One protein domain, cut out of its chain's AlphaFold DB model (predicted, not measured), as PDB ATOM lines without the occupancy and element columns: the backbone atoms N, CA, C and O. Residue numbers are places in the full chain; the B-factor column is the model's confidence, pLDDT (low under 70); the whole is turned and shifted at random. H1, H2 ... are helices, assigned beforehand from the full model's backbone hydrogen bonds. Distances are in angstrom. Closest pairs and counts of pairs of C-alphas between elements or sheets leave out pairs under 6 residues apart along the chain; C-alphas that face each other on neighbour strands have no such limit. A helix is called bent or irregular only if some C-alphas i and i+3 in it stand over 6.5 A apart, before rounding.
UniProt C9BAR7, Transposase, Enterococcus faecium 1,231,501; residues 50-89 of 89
ATOM      1  N   ASN A  50     -25.381 -10.136 -43.065       93.81
ATOM      2  CA  ASN A  50     -24.936 -10.583 -44.391       93.81
ATOM      3  C   ASN A  50     -24.698 -12.095 -44.469       93.81
ATOM      4  O   ASN A  50     -25.074 -12.716 -45.458       93.81
ATOM      5  N   LEU A  51     -24.088 -12.686 -43.436       91.50
ATOM      6  CA  LEU A  51     -23.795 -14.121 -43.402       91.50
ATOM      7  C   LEU A  51     -25.082 -14.952 -43.414       91.50
ATOM      8  O   LEU A  51     -25.255 -15.813 -44.276       91.50
ATOM      9  N   ILE A  52     -26.004 -14.639 -42.502       93.50
ATOM     10  CA  ILE A  52     -27.270 -15.362 -42.342       93.50
ATOM     11  C   ILE A  52     -28.199 -15.103 -43.536       93.50
ATOM     12  O   ILE A  52     -28.813 -16.034 -44.046       93.50
ATOM     13  N   GLU A  53     -28.273 -13.870 -44.042       95.75
ATOM     14  CA  GLU A  53     -29.090 -13.523 -45.211       95.75
ATOM     15  C   GLU A  53     -28.578 -14.189 -46.487       95.75
ATOM     16  O   GLU A  53     -29.365 -14.744 -47.257       95.75
ATOM     17  N   ASN A  54     -27.259 -14.186 -46.713       93.88
ATOM     18  CA  ASN A  54     -26.677 -14.872 -47.861       93.88
ATOM     19  C   ASN A  54     -26.939 -16.381 -47.780       93.88
ATOM     20  O   ASN A  54     -27.384 -16.981 -48.760       93.88
ATOM     21  N   PHE A  55     -26.743 -16.979 -46.602       93.69
ATOM     22  CA  PHE A  55     -27.050 -18.386 -46.366       93.69
ATOM     23  C   PHE A  55     -28.531 -18.703 -46.629       93.69
ATOM     24  O   PHE A  55     -28.842 -19.558 -47.458       93.69
ATOM     25  N   ASN A  56     -29.455 -17.951 -46.026       94.50
ATOM     26  CA  ASN A  56     -30.897 -18.122 -46.215       94.50
ATOM     27  C   ASN A  56     -31.318 -17.938 -47.677       94.50
ATOM     28  O   ASN A  56     -32.201 -18.643 -48.166       94.50
ATOM     29  N   LYS A  57     -30.689 -17.010 -48.403       93.94
ATOM     30  CA  LYS A  57     -30.930 -16.797 -49.834       93.94
ATOM     31  C   LYS A  57     -30.497 -18.003 -50.665       93.94
ATOM     32  O   LYS A  57     -31.233 -18.402 -51.568       93.94
ATOM     33  N   HIS A  58     -29.334 -18.583 -50.377       91.62
ATOM     34  CA  HIS A  58     -28.882 -19.815 -51.025       91.62
ATOM     35  C   HIS A  58     -29.798 -20.996 -50.690       91.62
ATOM     36  O   HIS A  58     -30.256 -21.683 -51.602       91.62
ATOM     37  N   LEU A  59     -30.148 -21.167 -49.414       93.12
ATOM     38  CA  LEU A  59     -31.023 -22.239 -48.954       93.12
ATOM     39  C   LEU A  59     -32.404 -22.173 -49.621       93.12
ATOM     40  O   LEU A  59     -32.853 -23.160 -50.196       93.12
ATOM     41  N   LYS A  60     -33.048 -20.996 -49.633       91.94
ATOM     42  CA  LYS A  60     -34.352 -20.787 -50.291       91.94
ATOM     43  C   LYS A  60     -34.315 -21.136 -51.778       91.94
ATOM     44  O   LYS A  60     -35.246 -21.754 -52.275       91.94
ATOM     45  N   ARG A  61     -33.246 -20.776 -52.496       91.38
ATOM     46  CA  ARG A  61     -33.091 -21.131 -53.920       91.38
ATOM     47  C   ARG A  61     -33.041 -22.642 -54.129       91.38
ATOM     48  O   ARG A  61     -33.701 -23.142 -55.033       91.38
ATOM     49  N   ASN A  62     -32.293 -23.350 -53.287       89.56
ATOM     50  CA  ASN A  62     -32.135 -24.799 -53.402       89.56
ATOM     51  C   ASN A  62     -33.411 -25.548 -52.988       89.56
ATOM     52  O   ASN A  62     -33.763 -26.535 -53.629       89.56
ATOM     53  N   ILE A  63     -34.131 -25.049 -51.976       89.25
ATOM     54  CA  ILE A  63     -35.450 -25.569 -51.585       89.25
ATOM     55  C   ILE A  63     -36.471 -25.334 -52.697       89.25
ATOM     56  O   ILE A  63     -37.167 -26.265 -53.062       89.25
ATOM     57  N   ASN A  64     -36.534 -24.142 -53.296       86.12
ATOM     58  CA  ASN A  64     -37.512 -23.846 -54.352       86.12
ATOM     59  C   ASN A  64     -37.337 -24.718 -55.607       86.12
ATOM     60  O   ASN A  64     -38.283 -24.888 -56.365       86.12
ATOM     61  N   HIS A  65     -36.140 -25.264 -55.841       85.62
ATOM     62  CA  HIS A  65     -35.912 -26.234 -56.915       85.62
ATOM     63  C   HIS A  65     -36.476 -27.633 -56.589       85.62
ATOM     64  O   HIS A  65     -36.624 -28.469 -57.476       85.62
ATOM     65  N   LYS A  66     -36.783 -27.903 -55.316       80.25
ATOM     66  CA  LYS A  66     -37.444 -29.117 -54.831       80.25
ATOM     67  C   LYS A  66     -38.898 -28.773 -54.490       80.25
ATOM     68  O   LYS A  66     -39.186 -28.315 -53.394       80.25
ATOM     69  N   GLU A  67     -39.816 -28.995 -55.430       72.44
ATOM     70  CA  GLU A  67     -41.235 -28.630 -55.259       72.44
ATOM     71  C   GLU A  67     -41.914 -29.336 -54.070       72.44
ATOM     72  O   GLU A  67     -42.796 -28.757 -53.437       72.44
ATOM     73  N   GLN A  68     -41.488 -30.558 -53.724       87.81
ATOM     74  CA  GLN A  68     -42.001 -31.294 -52.569       87.81
ATOM     75  C   GLN A  68     -40.955 -32.258 -51.993       87.81
ATOM     76  O   GLN A  68     -40.157 -32.851 -52.723       87.81
ATOM     77  N   PHE A  69     -41.004 -32.448 -50.673       91.19
ATOM     78  CA  PHE A  69     -40.285 -33.509 -49.971       91.19
ATOM     79  C   PHE A  69     -41.245 -34.666 -49.652       91.19
ATOM     80  O   PHE A  69     -42.340 -34.408 -49.147       91.19
ATOM     81  N   PRO A  70     -40.875 -35.928 -49.937       91.06
ATOM     82  CA  PRO A  70     -41.741 -37.081 -49.681       91.06
ATOM     83  C   PRO A  70     -41.956 -37.372 -48.186       91.06
ATOM     84  O   PRO A  70     -43.018 -37.865 -47.817       91.06
ATOM     85  N   THR A  71     -40.973 -37.075 -47.329       94.94
ATOM     86  CA  THR A  71     -41.036 -37.267 -45.865       94.94
ATOM     87  C   THR A  71     -40.256 -36.182 -45.119       94.94
ATOM     88  O   THR A  71     -39.378 -35.539 -45.700       94.94
ATOM     89  N   GLU A  72     -40.514 -36.014 -43.821       93.56
ATOM     90  CA  GLU A  72     -39.726 -35.130 -42.944       93.56
ATOM     91  C   GLU A  72     -38.239 -35.531 -42.924       93.56
ATOM     92  O   GLU A  72     -37.376 -34.693 -43.168       93.56
ATOM     93  N   ASP A  73     -37.935 -36.831 -42.829       95.31
ATOM     94  CA  ASP A  73     -36.554 -37.340 -42.903       95.31
ATOM     95  C   ASP A  73     -35.818 -36.913 -44.184       95.31
ATOM     96  O   ASP A  73     -34.603 -36.693 -44.191       95.31
ATOM     97  N   SER A  74     -36.537 -36.831 -45.310       93.00
ATOM     98  CA  SER A  74     -35.949 -36.408 -46.583       93.00
ATOM     99  C   SER A  74     -35.615 -34.913 -46.602       93.00
ATOM    100  O   SER A  74     -34.618 -34.526 -47.219       93.00
ATOM    101  N   LEU A  75     -36.394 -34.090 -45.890       92.50
ATOM    102  CA  LEU A  75     -36.105 -32.674 -45.678       92.50
ATOM    103  C   LEU A  75     -34.869 -32.512 -44.787       92.50
ATOM    104  O   LEU A  75     -33.955 -31.776 -45.155       92.50
ATOM    105  N   ASP A  76     -34.787 -33.249 -43.682       94.75
ATOM    106  CA  ASP A  76     -33.645 -33.179 -42.766       94.75
ATOM    107  C   ASP A  76     -32.333 -33.577 -43.448       94.75
ATOM    108  O   ASP A  76     -31.339 -32.849 -43.380       94.75
ATOM    109  N   ARG A  77     -32.328 -34.690 -44.196       94.94
ATOM    110  CA  ARG A  77     -31.152 -35.111 -44.981       94.94
ATOM    111  C   ARG A  77     -30.742 -34.058 -46.005       94.94
ATOM    112  O   ARG A  77     -29.549 -33.833 -46.217       94.94
ATOM    113  N   PHE A  78     -31.718 -33.410 -46.637       93.81
ATOM    114  CA  PHE A  78     -31.456 -32.319 -47.566       93.81
ATOM    115  C   PHE A  78     -30.816 -31.122 -46.855       93.81
ATOM    116  O   PHE A  78     -29.788 -30.637 -47.325       93.81
ATOM    117  N   LEU A  79     -31.354 -30.686 -45.711       93.50
ATOM    118  CA  LEU A  79     -30.792 -29.586 -44.921       93.50
ATOM    119  C   LEU A  79     -29.350 -29.878 -44.490       93.50
ATOM    120  O   LEU A  79     -28.474 -29.048 -44.728       93.50
ATOM    121  N   VAL A  80     -29.078 -31.074 -43.959       95.06
ATOM    122  CA  VAL A  80     -27.718 -31.502 -43.584       95.06
ATOM    123  C   VAL A  80     -26.765 -31.439 -44.780       95.06
ATOM    124  O   VAL A  80     -25.662 -30.910 -44.661       95.06
ATOM    125  N   SER A  81     -27.196 -31.906 -45.957       93.50
ATOM    126  CA  SER A  81     -26.400 -31.790 -47.184       93.50
ATOM    127  C   SER A  81     -26.098 -30.330 -47.544       93.50
ATOM    128  O   SER A  81     -24.963 -30.021 -47.904       93.50
ATOM    129  N   GLN A  82     -27.073 -29.421 -47.416       93.25
ATOM    130  CA  GLN A  82     -26.850 -27.994 -47.669       93.25
ATOM    131  C   GLN A  82     -25.885 -27.366 -46.654       93.25
ATOM    132  O   GLN A  82     -25.052 -26.544 -47.039       93.25
ATOM    133  N   PHE A  83     -25.969 -27.758 -45.379       93.44
ATOM    134  CA  PHE A  83     -25.063 -27.281 -44.332       93.44
ATOM    135  C   PHE A  83     -23.626 -27.747 -44.568       93.44
ATOM    136  O   PHE A  83     -22.710 -26.936 -44.471       93.44
ATOM    137  N   ASN A  84     -23.422 -29.012 -44.950       93.88
ATOM    138  CA  ASN A  84     -22.088 -29.536 -45.251       93.88
ATOM    139  C   ASN A  84     -21.437 -28.777 -46.414       93.88
ATOM    140  O   ASN A  84     -20.326 -28.284 -46.271       93.88
ATOM    141  N   VAL A  85     -22.168 -28.568 -47.515       91.38
ATOM    142  CA  VAL A  85     -21.667 -27.807 -48.676       91.38
ATOM    143  C   VAL A  85     -21.321 -26.357 -48.317       91.38
ATOM    144  O   VAL A  85     -20.408 -25.773 -48.899       91.38
ATOM    145  N   TYR A  86     -22.061 -25.742 -47.393       90.19
ATOM    146  CA  TYR A  86     -21.748 -24.396 -46.919       90.19
ATOM    147  C   TYR A  86     -20.495 -24.370 -46.037       90.19
ATOM    148  O   TYR A  86     -19.688 -23.459 -46.185       90.19
ATOM    149  N   ASN A  87     -20.328 -25.364 -45.161       90.31
ATOM    150  CA  ASN A  87     -19.210 -25.453 -44.217       90.31
ATOM    151  C   ASN A  87     -17.889 -25.912 -44.858       90.31
ATOM    152  O   ASN A  87     -16.832 -25.704 -44.273       90.31
ATOM    153  N   GLU A  88     -17.938 -26.558 -46.026       91.06
ATOM    154  CA  GLU A  88     -16.753 -26.953 -46.803       91.06
ATOM    155  C   GLU A  88     -16.102 -25.786 -47.572       91.06
ATOM    156  O   GLU A  88     -15.015 -25.954 -48.127       91.06
ATOM    157  N   LYS A  89     -16.756 -24.620 -47.633       65.94
ATOM    158  CA  LYS A  89     -16.216 -23.394 -48.240       65.94
ATOM    159  C   LYS A  89     -15.429 -22.561 -47.241       65.94
ATOM    160  O   LYS A  89     -14.429 -21.961 -47.691       65.94
TER     161      LYS A  89
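This is residues 50 to 89 of the 89 residues of the protein "Transposase" of Enterococcus faecium 1,231,501 (UniProt C9BAR7). Two helices of similar length make a loosely closed U: H1 runs out, the loop of residues 65 to 71 turns the chain round one end, and H2 folds back over H1 at a slant, with the two helices coming near each other at one place. The printed part has 40 residues with two named helices, in the order H1, H2, and no named strand; the class is all helix. The whole is only just compact, close to loose, with a radius of gyration of the C-alphas of 10.7 A. Its outline is elongated, with spans of 31 by 18 by 12 A.

H1 is residues 50 to 64, 20.8 A from first to last C-alpha. It begins at C-alpha 50, at (-24.936, -10.583, -44.391), and ends at C-alpha 64, at (-37.512, -23.846, -54.352). Seven residues, His 65 to Thr 71, follow as a short link. H2 is residues 72 to 87, 22.7 A from first to last C-alpha, and ends at C-alpha 87, at (-19.210, -25.453, -44.217). Glu 88 and Lys 89 come after it.

H1 and H2 are close but not clearly touching, with 1 pair of C-alphas within 8 A. Their closest C-alphas, those of Leu 59 and Gln 82, are 7.2 A apart. Their centres are 12.9 A apart. They run opposite ways at a steep tilt of 43 degrees. In H1 and H2 every backbone O i to N i+4 pair is within hydrogen-bond range. Neither helix is bent.

The two C-alphas farthest apart are those of Asn 50 and Pro 70, at 31.8 A. The first and last printed C-alphas, of Asn 50 and Lys 89, are 16.0 A apart. The printed part has no cut, and residue 89 is the chain's last. The mean pLDDT of the printed part is 90.9, and one printed residue, Lys 89, is under 70.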